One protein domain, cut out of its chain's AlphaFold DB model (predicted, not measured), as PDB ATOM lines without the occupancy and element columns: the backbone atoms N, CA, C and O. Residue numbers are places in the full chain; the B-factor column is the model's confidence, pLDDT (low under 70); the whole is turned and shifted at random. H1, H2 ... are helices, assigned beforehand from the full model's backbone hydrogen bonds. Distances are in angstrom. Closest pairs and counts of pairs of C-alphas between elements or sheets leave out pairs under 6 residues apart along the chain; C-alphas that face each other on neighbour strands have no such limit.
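This is residues 33 to 150 of the 151 residues of an uncharacterized protein of Leptospira fainei serovar Hurstbridge str. BUT 6 (UniProt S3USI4). Helix H2 runs through the middle, with H5 and the end of H4 packed on one side and H6 side by side with it on another. H8 crosses H6, H1 meets the beginning of H2, and H7 meets its end; H3 lies between H2 and H4 in the chain. The 118 printed residues hold eight named helices, H1 to H8 in order, and no named strand: all helix. The whole is compact, with a radius of gyration of the C-alphas of 14.5 A and spans of 42 by 32 by 27 A.

H1, residues 34 to 41, begins at C-alpha 34 (17.987, -30.968, 44.358). H2 is residues 52 to 66, 20.8 A long; H3 is 68 to 71; H4 is 76 to 86, 15.4 A; H5 is 88 to 96, 12.3 A. H6, residues 108 to 124, measures 24.5 A. H7 is residues 127 to 132, and H8, 139 to 148, 14.4 A long, ends at C-alpha 148 (17.913, -42.139, 25.882).

H2 is the hub, touching five helices. It touches H5 at a steep tilt of 57 degrees, closest C-alphas Ala 57 and Pro 88, 4.5 A. It touches H6 at a shallow tilt of 30 degrees, the same way, closest C-alphas Tyr 59 and Ile 123, 5.4 A. H4 touches residues 60 to 64 of H2, closest C-alphas Cys 60 and Leu 86, 5.6 A. H1 touches residues 52 to 54 of H2, closest C-alphas Trp 40 and Gly 52, 4.9 A. H7 only just touches H2, with 3 pairs of C-alphas within 8 A, the closest Cys 66 and Cys 127, 5.2 A. H8 touches H6 at a steep tilt of 66 degrees, closest C-alphas Cys 118 and Cys 141, 4.7 A. H2 and H8 are apart. Every O i to N i+4 pair is within hydrogen-bond range in H1, H2 and H4 to H8; H3 is too short for one.

The C-alphas farthest apart, Ala 45 and Asn 75, are 43.9 A apart. The printed part has no cut. The link H5 to H6 is long, 11 residues. Residue 150 is under 70 in pLDDT.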
ATOM      1  N   SER A  33      21.178 -32.551  41.004       89.19
ATOM      2  CA  SER A  33      20.846 -31.402  41.852       89.19
ATOM      3  C   SER A  33      19.470 -31.578  42.502       89.19
ATOM      4  O   SER A  33      18.584 -32.248  41.968       89.19
ATOM      5  N   GLN A  34      19.278 -30.952  43.665       90.81
ATOM      6  CA  GLN A  34      17.987 -30.968  44.358       90.81
ATOM      7  C   GLN A  34      16.879 -30.329  43.508       90.81
ATOM      8  O   GLN A  34      15.745 -30.781  43.554       90.81
ATOM      9  N   GLU A  35      17.221 -29.341  42.680       91.88
ATOM     10  CA  GLU A  35      16.299 -28.680  41.749       91.88
ATOM     11  C   GLU A  35      15.703 -29.663  40.735       91.88
ATOM     12  O   GLU A  35      14.500 -29.639  40.493       91.88
ATOM     13  N   VAL A  36      16.521 -30.566  40.185       93.19
ATOM     14  CA  VAL A  36      16.055 -31.601  39.252       93.19
ATOM     15  C   VAL A  36      15.155 -32.608  39.971       93.19
ATOM     16  O   VAL A  36      14.097 -32.957  39.457       93.19
ATOM     17  N   GLU A  37      15.531 -33.048  41.175       94.06
ATOM     18  CA  GLU A  37      14.693 -33.951  41.978       94.06
ATOM     19  C   GLU A  37      13.334 -33.314  42.304       94.06
ATOM     20  O   GLU A  37      12.299 -33.971  42.173       94.06
ATOM     21  N   THR A  38      13.321 -32.029  42.676       94.06
ATOM     22  CA  THR A  38      12.094 -31.265  42.915       94.06
ATOM     23  C   THR A  38      11.264 -31.148  41.643       94.06
ATOM     24  O   THR A  38      10.088 -31.484  41.683       94.06
ATOM     25  N   LEU A  39      11.856 -30.771  40.507       94.38
ATOM     26  CA  LEU A  39      11.138 -30.652  39.235       94.38
ATOM     27  C   LEU A  39      10.403 -31.947  38.859       94.38
ATOM     28  O   LEU A  39       9.236 -31.908  38.479       94.38
ATOM     29  N   TRP A  40      11.066 -33.099  38.985       95.81
ATOM     30  CA  TRP A  40      10.464 -34.387  38.634       95.81
ATOM     31  C   TRP A  40       9.434 -34.889  39.651       95.81
ATOM     32  O   TRP A  40       8.537 -35.646  39.269       95.81
ATOM     33  N   SER A  41       9.569 -34.503  40.921       95.12
ATOM     34  CA  SER A  41       8.708 -34.966  42.019       95.12
ATOM     35  C   SER A  41       7.522 -34.042  42.297       95.12
ATOM     36  O   SER A  41       6.556 -34.471  42.923       95.12
ATOM     37  N   SER A  42       7.579 -32.786  41.855       93.50
ATOM     38  CA  SER A  42       6.491 -31.825  42.004       93.50
ATOM     39  C   SER A  42       5.360 -32.109  41.024       93.50
ATOM     40  O   SER A  42       5.586 -32.361  39.840       93.50
ATOM     41  N   ASP A  43       4.130 -32.038  41.524       91.56
ATOM     42  CA  ASP A  43       2.940 -32.090  40.686       91.56
ATOM     43  C   ASP A  43       2.852 -30.863  39.770       91.56
ATOM     44  O   ASP A  43       3.251 -29.749  40.122       91.56
ATOM     45  N   GLN A  44       2.297 -31.076  38.580       84.31
ATOM     46  CA  GLN A  44       1.964 -30.013  37.643       84.31
ATOM     47  C   GLN A  44       0.791 -29.196  38.199       84.31
ATOM     48  O   GLN A  44      -0.068 -29.726  38.902       84.31
ATOM     49  N   ALA A  45       0.771 -27.894  37.897       83.06
ATOM     50  CA  ALA A  45      -0.089 -26.885  38.520       83.06
ATOM     51  C   ALA A  45      -1.525 -27.362  38.844       83.06
ATOM     52  O   ALA A  45      -2.405 -27.362  37.986       83.06
ATOM     53  N   ASN A  46      -1.759 -27.690  40.121       75.75
ATOM     54  CA  ASN A  46      -3.043 -28.122  40.699       75.75
ATOM     55  C   ASN A  46      -3.610 -29.457  40.184       75.75
ATOM     56  O   ASN A  46      -4.797 -29.726  40.372       75.75
ATOM     57  N   VAL A  47      -2.787 -30.308  39.573       84.31
ATOM     58  CA  VAL A  47      -3.183 -31.661  39.173       84.31
ATOM     59  C   VAL A  47      -2.495 -32.659  40.107       84.31
ATOM     60  O   VAL A  47      -1.298 -32.892  39.951       84.31
ATOM     61  N   PRO A  48      -3.195 -33.247  41.091       84.62
ATOM     62  CA  PRO A  48      -2.595 -34.262  41.951       84.62
ATOM     63  C   PRO A  48      -2.160 -35.490  41.141       84.62
ATOM     64  O   PRO A  48      -2.777 -35.830  40.127       84.62
ATOM     65  N   ASP A  49      -1.094 -36.155  41.591       85.50
ATOM     66  CA  ASP A  49      -0.535 -37.357  40.955       85.50
ATOM     67  C   ASP A  49      -0.113 -37.129  39.489       85.50
ATOM     68  O   ASP A  49      -0.283 -38.001  38.622       85.50
ATOM     69  N   SER A  50       0.423 -35.941  39.200       89.31
ATOM     70  CA  SER A  50       0.854 -35.528  37.857       89.31
ATOM     71  C   SER A  50       2.347 -35.245  37.748       89.31
ATOM     72  O   SER A  50       2.822 -34.923  36.654       89.31
ATOM     73  N   SER A  51       3.096 -35.384  38.845       95.75
ATOM     74  CA  SER A  51       4.553 -35.298  38.808       95.75
ATOM     75  C   SER A  51       5.150 -36.258  37.780       95.75
ATOM     76  O   SER A  51       4.607 -37.330  37.481       95.75
ATOM     77  N   GLY A  52       6.303 -35.891  37.226       96.19
ATOM     78  CA  GLY A  52       6.942 -36.707  36.200       96.19
ATOM     79  C   GLY A  52       7.322 -38.102  36.706       96.19
ATOM     80  O   GLY A  52       7.166 -39.073  35.968       96.19
ATOM     81  N   LEU A  53       7.727 -38.248  37.975       96.81
ATOM     82  CA  LEU A  53       7.985 -39.572  38.562       96.81
ATOM     83  C   LEU A  53       6.713 -40.422  38.682       96.81
ATOM     84  O   LEU A  53       6.766 -41.632  38.444       96.81
ATOM     85  N   VAL A  54       5.566 -39.809  38.987       97.19
ATOM     86  CA  VAL A  54       4.273 -40.509  38.981       97.19
ATOM     87  C   VAL A  54       3.895 -40.940  37.564       97.19
ATOM     88  O   VAL A  54       3.439 -42.069  37.370       97.19
ATOM     89  N   LEU A  55       4.133 -40.103  36.551       97.25
ATOM     90  CA  LEU A  55       3.902 -40.477  35.153       97.25
ATOM     91  C   LEU A  55       4.806 -41.633  34.703       97.25
ATOM     92  O   LEU A  55       4.334 -42.540  34.025       97.25
ATOM     93  N   VAL A  56       6.071 -41.670  35.130       96.88
ATOM     94  CA  VAL A  56       6.973 -42.807  34.863       96.88
ATOM     95  C   VAL A  56       6.436 -44.101  35.481       96.88
ATOM     96  O   VAL A  56       6.401 -45.134  34.810       96.88
ATOM     97  N   ALA A  57       5.964 -44.053  36.731       96.94
ATOM     98  CA  ALA A  57       5.323 -45.200  37.374       96.94
ATOM     99  C   ALA A  57       4.077 -45.675  36.607       96.94
ATOM    100  O   ALA A  57       3.968 -46.861  36.292       96.94
ATOM    101  N   LYS A  58       3.170 -44.751  36.257       97.25
ATOM    102  CA  LYS A  58       1.949 -45.043  35.482       97.25
ATOM    103  C   LYS A  58       2.275 -45.656  34.119       97.25
ATOM    104  O   LYS A  58       1.644 -46.632  33.717       97.25
ATOM    105  N   TYR A  59       3.287 -45.132  33.434       96.19
ATOM    106  CA  TYR A  59       3.766 -45.680  32.169       96.19
ATOM    107  C   TYR A  59       4.280 -47.120  32.325       96.19
ATOM    108  O   TYR A  59       3.931 -47.987  31.527       96.19
ATOM    109  N   CYS A  60       5.049 -47.423  33.371       95.12
ATOM    110  CA  CYS A  60       5.529 -48.787  33.593       95.12
ATOM    111  C   CYS A  60       4.408 -49.785  33.909       95.12
ATOM    112  O   CYS A  60       4.414 -50.892  33.362       95.12
ATOM    113  N   GLU A  61       3.397 -49.383  34.681       95.75
ATOM    114  CA  GLU A  61       2.189 -50.199  34.867       95.75
ATOM    115  C   GLU A  61       1.421 -50.396  33.555       95.75
ATOM    116  O   GLU A  61       0.962 -51.503  33.262       95.75
ATOM    117  N   LYS A  62       1.344 -49.365  32.703       96.38
ATOM    118  CA  LYS A  62       0.744 -49.480  31.368       96.38
ATOM    119  C   LYS A  62       1.470 -50.515  30.509       96.38
ATOM    120  O   LYS A  62       0.818 -51.381  29.925       96.38
ATOM    121  N   ILE A  63       2.802 -50.467  30.454       94.25
ATOM    122  CA  ILE A  63       3.605 -51.446  29.708       94.25
ATOM    123  C   ILE A  63       3.391 -52.857  30.259       94.25
ATOM    124  O   ILE A  63       3.150 -53.782  29.482       94.25
ATOM    125  N   ARG A  64       3.410 -53.024  31.586       93.31
ATOM    126  CA  ARG A  64       3.143 -54.311  32.238       93.31
ATOM    127  C   ARG A  64       1.767 -54.861  31.877       93.31
ATOM    128  O   ARG A  64       1.659 -56.026  31.507       93.31
ATOM    129  N   SER A  65       0.735 -54.026  31.946       94.38
ATOM    130  CA  SER A  65      -0.630 -54.396  31.573       94.38
ATOM    131  C   SER A  65      -0.707 -54.842  30.109       94.38
ATOM    132  O   SER A  65      -1.219 -55.926  29.819       94.38
ATOM    133  N   CYS A  66      -0.113 -54.071  29.194       93.81
ATOM    134  CA  CYS A  66      -0.111 -54.376  27.763       93.81
ATOM    135  C   CYS A  66       0.702 -55.619  27.380       93.81
ATOM    136  O   CYS A  66       0.433 -56.205  26.327       93.81
ATOM    137  N   ALA A  67       1.672 -56.005  28.209       90.62
ATOM    138  CA  ALA A  67       2.511 -57.182  28.024       90.62
ATOM    139  C   ALA A  67       2.034 -58.410  28.820       90.62
ATOM    140  O   ALA A  67       2.679 -59.448  28.745       90.62
ATOM    141  N   SER A  68       0.945 -58.323  29.593       87.94
ATOM    142  CA  SER A  68       0.492 -59.402  30.491       87.94
ATOM    143  C   SER A  68       0.337 -60.755  29.784       87.94
ATOM    144  O   SER A  68       0.908 -61.749  30.227       87.94
ATOM    145  N   GLY A  69      -0.338 -60.779  28.630       88.38
ATOM    146  CA  GLY A  69      -0.529 -62.002  27.844       88.38
ATOM    147  C   GLY A  69       0.767 -62.590  27.274       88.38
ATOM    148  O   GLY A  69       0.855 -63.801  27.078       88.38
ATOM    149  N   GLU A  70       1.777 -61.763  27.006       88.94
ATOM    150  CA  GLU A  70       3.116 -62.204  26.616       88.94
ATOM    151  C   GLU A  70       3.937 -62.685  27.818       88.94
ATOM    152  O   GLU A  70       4.596 -63.716  27.722       88.94
ATOM    153  N   ILE A  71       3.866 -61.976  28.947       88.25
ATOM    154  CA  ILE A  71       4.566 -62.310  30.194       88.25
ATOM    155  C   ILE A  71       4.124 -63.680  30.711       88.25
ATOM    156  O   ILE A  71       4.955 -64.463  31.164       88.25
ATOM    157  N   ASP A  72       2.838 -64.007  30.593       89.81
ATOM    158  CA  ASP A  72       2.297 -65.297  31.029       89.81
ATOM    159  C   ASP A  72       2.754 -66.485  30.168       89.81
ATOM    160  O   ASP A  72       2.591 -67.635  30.574       89.81
ATOM    161  N   ARG A  73       3.347 -66.229  28.994       93.44
ATOM    162  CA  ARG A  73       3.926 -67.266  28.121       93.44
ATOM    163  C   ARG A  73       5.403 -67.529  28.399       93.44
ATOM    164  O   ARG A  73       5.967 -68.450  27.812       93.44
ATOM    165  N   LEU A  74       6.029 -66.712  29.241       92.94
ATOM    166  CA  LEU A  74       7.429 -66.857  29.616       92.94
ATOM    167  C   LEU A  74       7.598 -67.938  30.680       92.94
ATOM    168  O   LEU A  74       6.655 -68.294  31.392       92.94
ATOM    169  N   ASN A  75       8.823 -68.439  30.824       96.00
ATOM    170  CA  ASN A  75       9.125 -69.310  31.955       96.00
ATOM    171  C   ASN A  75       9.155 -68.516  33.278       96.00
ATOM    172  O   ASN A  75       9.156 -67.283  33.296       96.00
ATOM    173  N   SER A  76       9.179 -69.236  34.404       93.69
ATOM    174  CA  SER A  76       9.093 -68.634  35.742       93.69
ATOM    175  C   SER A  76      10.177 -67.582  36.009       93.69
ATOM    176  O   SER A  76       9.890 -66.550  36.615       93.69
ATOM    177  N   ASP A  77      11.408 -67.816  35.550       94.12
ATOM    178  CA  ASP A  77      12.536 -66.919  35.809       94.12
ATOM    179  C   ASP A  77      12.447 -65.653  34.950       94.12
ATOM    180  O   ASP A  77      12.598 -64.536  35.448       94.12
ATOM    181  N   GLU A  78      12.135 -65.810  33.664       93.44
ATOM    182  CA  GLU A  78      11.923 -64.700  32.730       93.44
ATOM    183  C   GLU A  78      10.775 -63.794  33.180       93.44
ATOM    184  O   GLU A  78      10.922 -62.566  33.210       93.44
ATOM    185  N   LYS A  79       9.652 -64.401  33.587       92.88
ATOM    186  CA  LYS A  79       8.503 -63.689  34.143       92.88
ATOM    187  C   LYS A  79       8.906 -62.892  35.379       92.88
ATOM    188  O   LYS A  79       8.684 -61.682  35.414       92.88
ATOM    189  N   ALA A  80       9.578 -63.522  36.343       91.62
ATOM    190  CA  ALA A  80      10.022 -62.848  37.562       91.62
ATOM    191  C   ALA A  80      10.979 -61.675  37.274       91.62
ATOM    192  O   ALA A  80      10.894 -60.624  37.917       91.62
ATOM    193  N   ILE A  81      11.875 -61.814  36.289       91.06
ATOM    194  CA  ILE A  81      12.791 -60.742  35.875       91.06
ATOM    195  C   ILE A  81      12.024 -59.563  35.268       91.06
ATOM    196  O   ILE A  81      12.286 -58.414  35.641       91.06
ATOM    197  N   LEU A  82      11.098 -59.818  34.339       89.00
ATOM    198  CA  LEU A  82      10.323 -58.754  33.700       89.00
ATOM    199  C   LEU A  82       9.381 -58.066  34.683       89.00
ATOM    200  O   LEU A  82       9.378 -56.838  34.748       89.00
ATOM    201  N   GLU A  83       8.652 -58.826  35.499       89.00
ATOM    202  CA  GLU A  83       7.774 -58.269  36.530       89.00
ATOM    203  C   GLU A  83       8.556 -57.406  37.519       89.00
ATOM    204  O   GLU A  83       8.114 -56.312  37.863       89.00
ATOM    205  N   LYS A  84       9.765 -57.831  37.915       90.62
ATOM    206  CA  LYS A  84      10.650 -57.027  38.766       90.62
ATOM    207  C   LYS A  84      11.077 -55.723  38.094       90.62
ATOM    208  O   LYS A  84      11.111 -54.689  38.755       90.62
ATOM    209  N   ARG A  85      11.441 -55.760  36.809       88.50
ATOM    210  CA  ARG A  85      11.875 -54.566  36.059       88.50
ATOM    211  C   ARG A  85      10.743 -53.567  35.843       88.50
ATOM    212  O   ARG A  85      11.006 -52.370  35.840       88.50
ATOM    213  N   LEU A  86       9.522 -54.061  35.668       89.88
ATOM    214  CA  LEU A  86       8.338 -53.243  35.422       89.88
ATOM    215  C   LEU A  86       7.662 -52.747  36.703       89.88
ATOM    216  O   LEU A  86       6.711 -51.976  36.607       89.88
ATOM    217  N   ARG A  87       8.142 -53.133  37.896       92.62
ATOM    218  CA  ARG A  87       7.627 -52.543  39.136       92.62
ATOM    219  C   ARG A  87       7.847 -51.026  39.137       92.62
ATOM    220  O   ARG A  87       8.943 -50.587  38.768       92.62
ATOM    221  N   PRO A  88       6.880 -50.229  39.623       93.75
ATOM    222  CA  PRO A  88       6.965 -48.770  39.605       93.75
ATOM    223  C   PRO A  88       8.236 -48.213  40.251       93.75
ATOM    224  O   PRO A  88       8.889 -47.339  39.684       93.75
ATOM    225  N   ASP A  89       8.633 -48.759  41.402       94.31
ATOM    226  CA  ASP A  89       9.816 -48.329  42.147       94.31
ATOM    227  C   ASP A  89      11.109 -48.562  41.354       94.31
ATOM    228  O   ASP A  89      11.932 -47.659  41.209       94.31
ATOM    229  N   ILE A  90      11.269 -49.758  40.782       93.94
ATOM    230  CA  ILE A  90      12.441 -50.123  39.980       93.94
ATOM    231  C   ILE A  90      12.477 -49.327  38.676       93.94
ATOM    232  O   ILE A  90      13.543 -48.855  38.275       93.94
ATOM    233  N   CYS A  91      11.324 -49.144  38.039       93.12
ATOM    234  CA  CYS A  91      11.190 -48.354  36.827       93.12
ATOM    235  C   CYS A  91      11.611 -46.896  37.046       93.12
ATOM    236  O   CYS A  91      12.437 -46.382  36.290       93.12
ATOM    237  N   ILE A  92      11.141 -46.261  38.126       95.31
ATOM    238  CA  ILE A  92      11.574 -44.913  38.511       95.31
ATOM    239  C   ILE A  92      13.088 -44.880  38.726       95.31
ATOM    240  O   ILE A  92      13.762 -44.017  38.168       95.31
ATOM    241  N   GLN A  93      13.653 -45.827  39.481       94.06
ATOM    242  CA  GLN A  93      15.102 -45.860  39.710       94.06
ATOM    243  C   GLN A  93      15.891 -45.994  38.403       94.06
ATOM    244  O   GLN A  93      16.918 -45.340  38.239       94.06
ATOM    245  N   LYS A  94      15.400 -46.784  37.443       91.94
ATOM    246  CA  LYS A  94      16.012 -46.891  36.114       91.94
ATOM    247  C   LYS A  94      15.873 -45.627  35.287       91.94
ATOM    248  O   LYS A  94      16.843 -45.226  34.650       91.94
ATOM    249  N   PHE A  95      14.731 -44.956  35.351       93.00
ATOM    250  CA  PHE A  95      14.569 -43.649  34.728       93.00
ATOM    251  C   PHE A  95      15.564 -42.627  35.294       93.00
ATOM    252  O   PHE A  95      16.198 -41.910  34.517       93.00
ATOM    253  N   LYS A  96      15.801 -42.631  36.614       93.62
ATOM    254  CA  LYS A  96      16.784 -41.749  37.267       93.62
ATOM    255  C   LYS A  96      18.226 -41.941  36.781       93.62
ATOM    256  O   LYS A  96      19.055 -41.039  36.902       93.62
ATOM    257  N   GLU A  97      18.537 -43.093  36.193       91.38
ATOM    258  CA  GLU A  97      19.847 -43.380  35.596       91.38
ATOM    259  C   GLU A  97      19.998 -42.799  34.173       91.38
ATOM    260  O   GLU A  97      21.100 -42.823  33.620       91.38
ATOM    261  N   THR A  98      18.944 -42.229  33.579       91.19
ATOM    262  CA  THR A  98      18.968 -41.719  32.196       91.19
ATOM    263  C   THR A  98      19.478 -40.271  32.085       91.19
ATOM    264  O   THR A  98      19.294 -39.479  33.013       91.19
ATOM    265  N   PRO A  99      20.060 -39.876  30.934       91.56
ATOM    266  CA  PRO A  99      20.369 -38.471  30.631       91.56
ATOM    267  C   PRO A  99      19.135 -37.562  30.641       91.56
ATOM    268  O   PRO A  99      19.233 -36.393  30.999       91.56
ATOM    269  N   VAL A 100      17.968 -38.113  30.284       94.00
ATOM    270  CA  VAL A 100      16.679 -37.405  30.299       94.00
ATOM    271  C   VAL A 100      16.329 -36.959  31.712       94.00
ATOM    272  O   VAL A 100      16.054 -35.784  31.922       94.00
ATOM    273  N   TYR A 101      16.408 -37.861  32.696       94.25
ATOM    274  CA  TYR A 101      16.168 -37.497  34.092       94.25
ATOM    275  C   TYR A 101      17.138 -36.423  34.581       94.25
ATOM    276  O   TYR A 101      16.738 -35.469  35.240       94.25
ATOM    277  N   ARG A 102      18.417 -36.558  34.221       93.00
ATOM    278  CA  ARG A 102      19.455 -35.597  34.608       93.00
ATOM    279  C   ARG A 102      19.383 -34.270  33.850       93.00
ATOM    280  O   ARG A 102      20.182 -33.388  34.143       93.00
ATOM    281  N   LEU A 103      18.445 -34.128  32.908       92.00
ATOM    282  CA  LEU A 103      18.291 -32.963  32.034       92.00
ATOM    283  C   LEU A 103      19.589 -32.630  31.273       92.00
ATOM    284  O   LEU A 103      19.892 -31.472  31.006       92.00
ATOM    285  N   GLU A 104      20.354 -33.661  30.903       90.12
ATOM    286  CA  GLU A 104      21.622 -33.552  30.160       90.12
ATOM    287  C   GLU A 104      21.407 -33.538  28.633       90.12
ATOM    288  O   GLU A 104      22.358 -33.629  27.857       90.12
ATOM    289  N   VAL A 105      20.152 -33.448  28.182       86.19
ATOM    290  CA  VAL A 105      19.747 -33.560  26.773       86.19
ATOM    291  C   VAL A 105      18.967 -32.325  26.324       86.19
ATOM    292  O   VAL A 105      17.763 -32.214  26.522       86.19
ATOM    293  N   GLY A 106      19.654 -31.392  25.665       85.00
ATOM    294  CA  GLY A 106      19.045 -30.136  25.215       85.00
ATOM    295  C   GLY A 106      18.727 -29.177  26.369       85.00
ATOM    296  O   GLY A 106      19.381 -29.205  27.407       85.00
ATOM    297  N   ALA A 107      17.746 -28.293  26.170       91.81
ATOM    298  CA  ALA A 107      17.315 -27.349  27.203       91.81
ATOM    299  C   ALA A 107      16.472 -28.066  28.284       91.81
ATOM    300  O   ALA A 107      15.532 -28.774  27.913       91.81
ATOM    301  N   PRO A 108      16.740 -27.868  29.594       91.12
ATOM    302  CA  PRO A 108      16.076 -28.602  30.679       91.12
ATOM    303  C   PRO A 108      14.543 -28.552  30.654       91.12
ATOM    304  O   PRO A 108      13.891 -29.588  30.751       91.12
ATOM    305  N   GLU A 109      13.962 -27.366  30.466       91.75
ATOM    306  CA  GLU A 109      12.506 -27.179  30.402       91.75
ATOM    307  C   GLU A 109      11.891 -27.937  29.221       91.75
ATOM    308  O   GLU A 109      10.906 -28.658  29.369       91.75
ATOM    309  N   THR A 110      12.519 -27.840  28.047       93.50
ATOM    310  CA  THR A 110      12.085 -28.574  26.858       93.50
ATOM    311  C   THR A 110      12.193 -30.081  27.077       93.50
ATOM    312  O   THR A 110      11.260 -30.809  26.757       93.50
ATOM    313  N   ALA A 111      13.298 -30.562  27.648       93.75
ATOM    314  CA  ALA A 111      13.500 -31.982  27.913       93.75
ATOM    315  C   ALA A 111      12.446 -32.542  28.875       93.75
ATOM    316  O   ALA A 111      11.880 -33.610  28.627       93.75
ATOM    317  N   PHE A 112      12.150 -31.795  29.941       94.88
ATOM    318  CA  PHE A 112      11.097 -32.125  30.889       94.88
ATOM    319  C   PHE A 112       9.734 -32.189  30.192       94.88
ATOM    320  O   PHE A 112       9.115 -33.251  30.174       94.88
ATOM    321  N   MET A 113       9.309 -31.110  29.526       95.12
ATOM    322  CA  MET A 113       7.991 -31.032  28.880       95.12
ATOM    323  C   MET A 113       7.775 -32.122  27.828       95.12
ATOM    324  O   MET A 113       6.746 -32.796  27.837       95.12
ATOM    325  N   ARG A 114       8.764 -32.367  26.962       96.38
ATOM    326  CA  ARG A 114       8.673 -33.428  25.947       96.38
ATOM    327  C   ARG A 114       8.570 -34.815  26.576       96.38
ATOM    328  O   ARG A 114       7.834 -35.668  26.088       96.38
ATOM    329  N   THR A 115       9.269 -35.042  27.685       96.00
ATOM    330  CA  THR A 115       9.162 -36.303  28.429       96.00
ATOM    331  C   THR A 115       7.768 -36.472  29.030       96.00
ATOM    332  O   THR A 115       7.174 -37.537  28.878       96.00
ATOM    333  N   ILE A 116       7.222 -35.424  29.659       96.44
ATOM    334  CA  ILE A 116       5.865 -35.426  30.222       96.44
ATOM    335  C   ILE A 116       4.833 -35.752  29.138       96.44
ATOM    336  O   ILE A 116       4.050 -36.689  29.310       96.44
ATOM    337  N   HIS A 117       4.881 -35.058  27.999       96.94
ATOM    338  CA  HIS A 117       3.961 -35.298  26.887       96.94
ATOM    339  C   HIS A 117       4.088 -36.708  26.309       96.94
ATOM    340  O   HIS A 117       3.076 -37.350  26.028       96.94
ATOM    341  N   CYS A 118       5.312 -37.226  26.148       97.50
ATOM    342  CA  CYS A 118       5.476 -38.598  25.681       97.50
ATOM    343  C   CYS A 118       4.864 -39.608  26.659       97.50
ATOM    344  O   CYS A 118       4.136 -40.505  26.234       97.50
ATOM    345  N   LEU A 119       5.134 -39.466  27.961       97.00
ATOM    346  CA  LEU A 119       4.600 -40.372  28.976       97.00
ATOM    347  C   LEU A 119       3.070 -40.349  28.991       97.00
ATOM    348  O   LEU A 119       2.461 -41.415  29.002       97.00
ATOM    349  N   GLN A 120       2.455 -39.164  28.929       96.50
ATOM    350  CA  GLN A 120       0.999 -39.014  28.830       96.50
ATOM    351  C   GLN A 120       0.449 -39.722  27.585       96.50
ATOM    352  O   GLN A 120      -0.384 -40.618  27.712       96.50
ATOM    353  N   ASN A 121       1.005 -39.432  26.402       97.06
ATOM    354  CA  ASN A 121       0.605 -40.096  25.158       97.06
ATOM    355  C   ASN A 121       0.733 -41.623  25.249       97.06
ATOM    356  O   ASN A 121      -0.145 -42.350  24.786       97.06
ATOM    357  N   ALA A 122       1.808 -42.131  25.850       97.06
ATOM    358  CA  ALA A 122       2.026 -43.564  26.008       97.06
ATOM    359  C   ALA A 122       1.043 -44.216  26.994       97.06
ATOM    360  O   ALA A 122       0.585 -45.331  26.747       97.06
ATOM    361  N   ILE A 123       0.697 -43.535  28.089       97.12
ATOM    362  CA  ILE A 123      -0.296 -44.004  29.067       97.12
ATOM    363  C   ILE A 123      -1.684 -44.098  28.420       97.12
ATOM    364  O   ILE A 123      -2.376 -45.111  28.594       97.12
ATOM    365  N   ASP A 124      -2.050 -43.091  27.630       96.75
ATOM    366  CA  ASP A 124      -3.375 -42.969  27.014       96.75
ATOM    367  C   ASP A 124      -3.532 -43.820  25.743       96.75
ATOM    368  O   ASP A 124      -4.647 -44.171  25.354       96.75
ATOM    369  N   SER A 125      -2.423 -44.227  25.118       97.31
ATOM    370  CA  SER A 125      -2.425 -45.071  23.918       97.31
ATOM    371  C   SER A 125      -2.942 -46.487  24.177       97.31
ATOM    372  O   SER A 125      -2.794 -47.056  25.262       97.31
ATOM    373  N   ASP A 126      -3.501 -47.121  23.150       96.88
ATOM    374  CA  ASP A 126      -3.864 -48.534  23.210       96.88
ATOM    375  C   ASP A 126      -2.624 -49.454  23.156       96.88
ATOM    376  O   ASP A 126      -1.534 -49.081  22.707       96.88
ATOM    377  N   CYS A 127      -2.789 -50.701  23.602       96.12
ATOM    378  CA  CYS A 127      -1.681 -51.652  23.662       96.12
ATOM    379  C   CYS A 127      -1.142 -52.071  22.285       96.12
ATOM    380  O   CYS A 127       0.022 -52.452  22.204       96.12
ATOM    381  N   GLN A 128      -1.933 -52.014  21.208       95.81
ATOM    382  CA  GLN A 128      -1.431 -52.323  19.863       95.81
ATOM    383  C   GLN A 128      -0.494 -51.219  19.381       95.81
ATOM    384  O   GLN A 128       0.564 -51.512  18.825       95.81
ATOM    385  N   SER A 129      -0.836 -49.961  19.652       96.00
ATOM    386  CA  SER A 129       0.030 -48.815  19.369       96.00
ATOM    387  C   SER A 129       1.340 -48.891  20.161       96.00
ATOM    388  O   SER A 129       2.417 -48.767  19.582       96.00
ATOM    389  N   LEU A 130       1.282 -49.229  21.455       94.06
ATOM    390  CA  LEU A 130       2.489 -49.437  22.268       94.06
ATOM    391  C   LEU A 130       3.363 -50.593  21.760       94.06
ATOM    392  O   LEU A 130       4.588 -50.468  21.741       94.06
ATOM    393  N   LYS A 131       2.751 -51.692  21.301       92.06
ATOM    394  CA  LYS A 131       3.464 -52.848  20.727       92.06
ATOM    395  C   LYS A 131       4.154 -52.529  19.402       92.06
ATOM    396  O   LYS A 131       5.198 -53.111  19.120       92.06
ATOM    397  N   LYS A 132       3.620 -51.593  18.611       93.38
ATOM    398  CA  LYS A 132       4.295 -51.078  17.404       93.38
ATOM    399  C   LYS A 132       5.535 -50.245  17.743       93.38
ATOM    400  O   LYS A 132       6.459 -50.179  16.936       93.38
ATOM    401  N   GLY A 133       5.578 -49.676  18.946       91.69
ATOM    402  CA  GLY A 133       6.742 -49.012  19.520       91.69
ATOM    403  C   GLY A 133       6.428 -47.596  19.991       91.69
ATOM    404  O   GLY A 133       5.842 -46.796  19.267       91.69
ATOM    405  N   VAL A 134       6.892 -47.260  21.196       93.12
ATOM    406  CA  VAL A 134       6.640 -45.959  21.848       93.12
ATOM    407  C   VAL A 134       7.133 -44.781  21.009       93.12
ATOM    408  O   VAL A 134       6.461 -43.758  20.936       93.12
ATOM    409  N   SER A 135       8.259 -44.931  20.308       94.19
ATOM    410  CA  SER A 135       8.812 -43.880  19.446       94.19
ATOM    411  C   SER A 135       7.895 -43.484  18.282       94.19
ATOM    412  O   SER A 135       8.119 -42.446  17.681       94.19
ATOM    413  N   GLN A 136       6.886 -44.295  17.948       95.25
ATOM    414  CA  GLN A 136       5.947 -44.028  16.856       95.25
ATOM    415  C   GLN A 136       4.671 -43.311  17.324       95.25
ATOM    416  O   GLN A 136       3.819 -42.993  16.500       95.25
ATOM    417  N   LEU A 137       4.516 -43.064  18.630       95.12
ATOM    418  CA  LEU A 137       3.293 -42.469  19.179       95.12
ATOM    419  C   LEU A 137       3.208 -40.959  18.949       95.12
ATOM    420  O   LEU A 137       2.124 -40.416  18.770       95.12
ATOM    421  N   SER A 138       4.343 -40.264  19.003       97.00
ATOM    422  CA  SER A 138       4.417 -38.812  18.825       97.00
ATOM    423  C   SER A 138       5.860 -38.367  18.588       97.00
ATOM    424  O   SER A 138       6.801 -39.079  18.946       97.00
ATOM    425  N   ALA A 139       6.038 -37.149  18.070       97.19
ATOM    426  CA  ALA A 139       7.358 -36.529  17.914       97.19
ATOM    427  C   ALA A 139       8.105 -36.369  19.255       97.19
ATOM    428  O   ALA A 139       9.335 -36.395  19.302       97.19
ATOM    429  N   ASP A 140       7.376 -36.215  20.362       97.06
ATOM    430  CA  ASP A 140       7.963 -36.153  21.700       97.06
ATOM    431  C   ASP A 140       8.477 -37.517  22.163       97.06
ATOM    432  O   ASP A 140       9.562 -37.600  22.743       97.06
ATOM    433  N   CYS A 141       7.778 -38.602  21.824       96.56
ATOM    434  CA  CYS A 141       8.267 -39.949  22.100       96.56
ATOM    435  C   CYS A 141       9.425 -40.381  21.209       96.56
ATOM    436  O   CYS A 141      10.342 -41.052  21.685       96.56
ATOM    437  N   GLU A 142       9.427 -39.988  19.937       96.31
ATOM    438  CA  GLU A 142      10.569 -40.203  19.050       96.31
ATOM    439  C   GLU A 142      11.826 -39.504  19.584       96.31
ATOM    440  O   GLU A 142      12.910 -40.097  19.659       96.31
ATOM    441  N   TRP A 143      11.669 -38.254  20.027       95.19
ATOM    442  CA  TRP A 143      12.747 -37.508  20.661       95.19
ATOM    443  C   TRP A 143      13.216 -38.170  21.954       95.19
ATOM    444  O   TRP A 143      14.417 -38.379  22.109       95.19
ATOM    445  N   MET A 144      12.302 -38.555  22.849       93.19
ATOM    446  CA  MET A 144      12.655 -39.190  24.123       93.19
ATOM    447  C   MET A 144      13.406 -40.507  23.895       93.19
ATOM    448  O   MET A 144      14.422 -40.764  24.541       93.19
ATOM    449  N   TYR A 145      12.957 -41.314  22.931       91.25
ATOM    450  CA  TYR A 145      13.629 -42.550  22.534       91.25
ATOM    451  C   TYR A 145      15.052 -42.293  22.018       91.25
ATOM    452  O   TYR A 145      15.982 -43.022  22.361       91.25
ATOM    453  N   SER A 146      15.243 -41.231  21.235       91.25
ATOM    454  CA  SER A 146      16.558 -40.831  20.723       91.25
ATOM    455  C   SER A 146      17.463 -40.275  21.829       91.25
ATOM    456  O   SER A 146      18.642 -40.617  21.895       91.25
ATOM    457  N   ALA A 147      16.908 -39.480  22.746       88.25
ATOM    458  CA  ALA A 147      17.624 -38.868  23.861       88.25
ATOM    459  C   ALA A 147      18.148 -39.900  24.875       88.25
ATOM    460  O   ALA A 147      19.181 -39.685  25.504       88.25
ATOM    461  N   GLN A 148      17.472 -41.044  25.014       76.81
ATOM    462  CA  GLN A 148      17.913 -42.139  25.882       76.81
ATOM    463  C   GLN A 148      19.039 -42.994  25.280       76.81
ATOM    464  O   GLN A 148      19.735 -43.676  26.030       76.81
ATOM    465  N   LYS A 149      19.237 -42.959  23.955       70.38
ATOM    466  CA  LYS A 149      20.321 -43.680  23.260       70.38
ATOM    467  C   LYS A 149      21.669 -42.966  23.307       70.38
ATOM    468  O   LYS A 149      22.674 -43.554  22.923       70.38
ATOM    469  N   LEU A 150      21.696 -41.707  23.736       49.56
ATOM    470  CA  LEU A 150      22.922 -40.933  23.899       49.56
ATOM    471  C   LEU A 150      23.638 -41.387  25.182       49.56
ATOM    472  O   LEU A 150      23.486 -40.751  26.220       49.56
TER     473      LEU A 150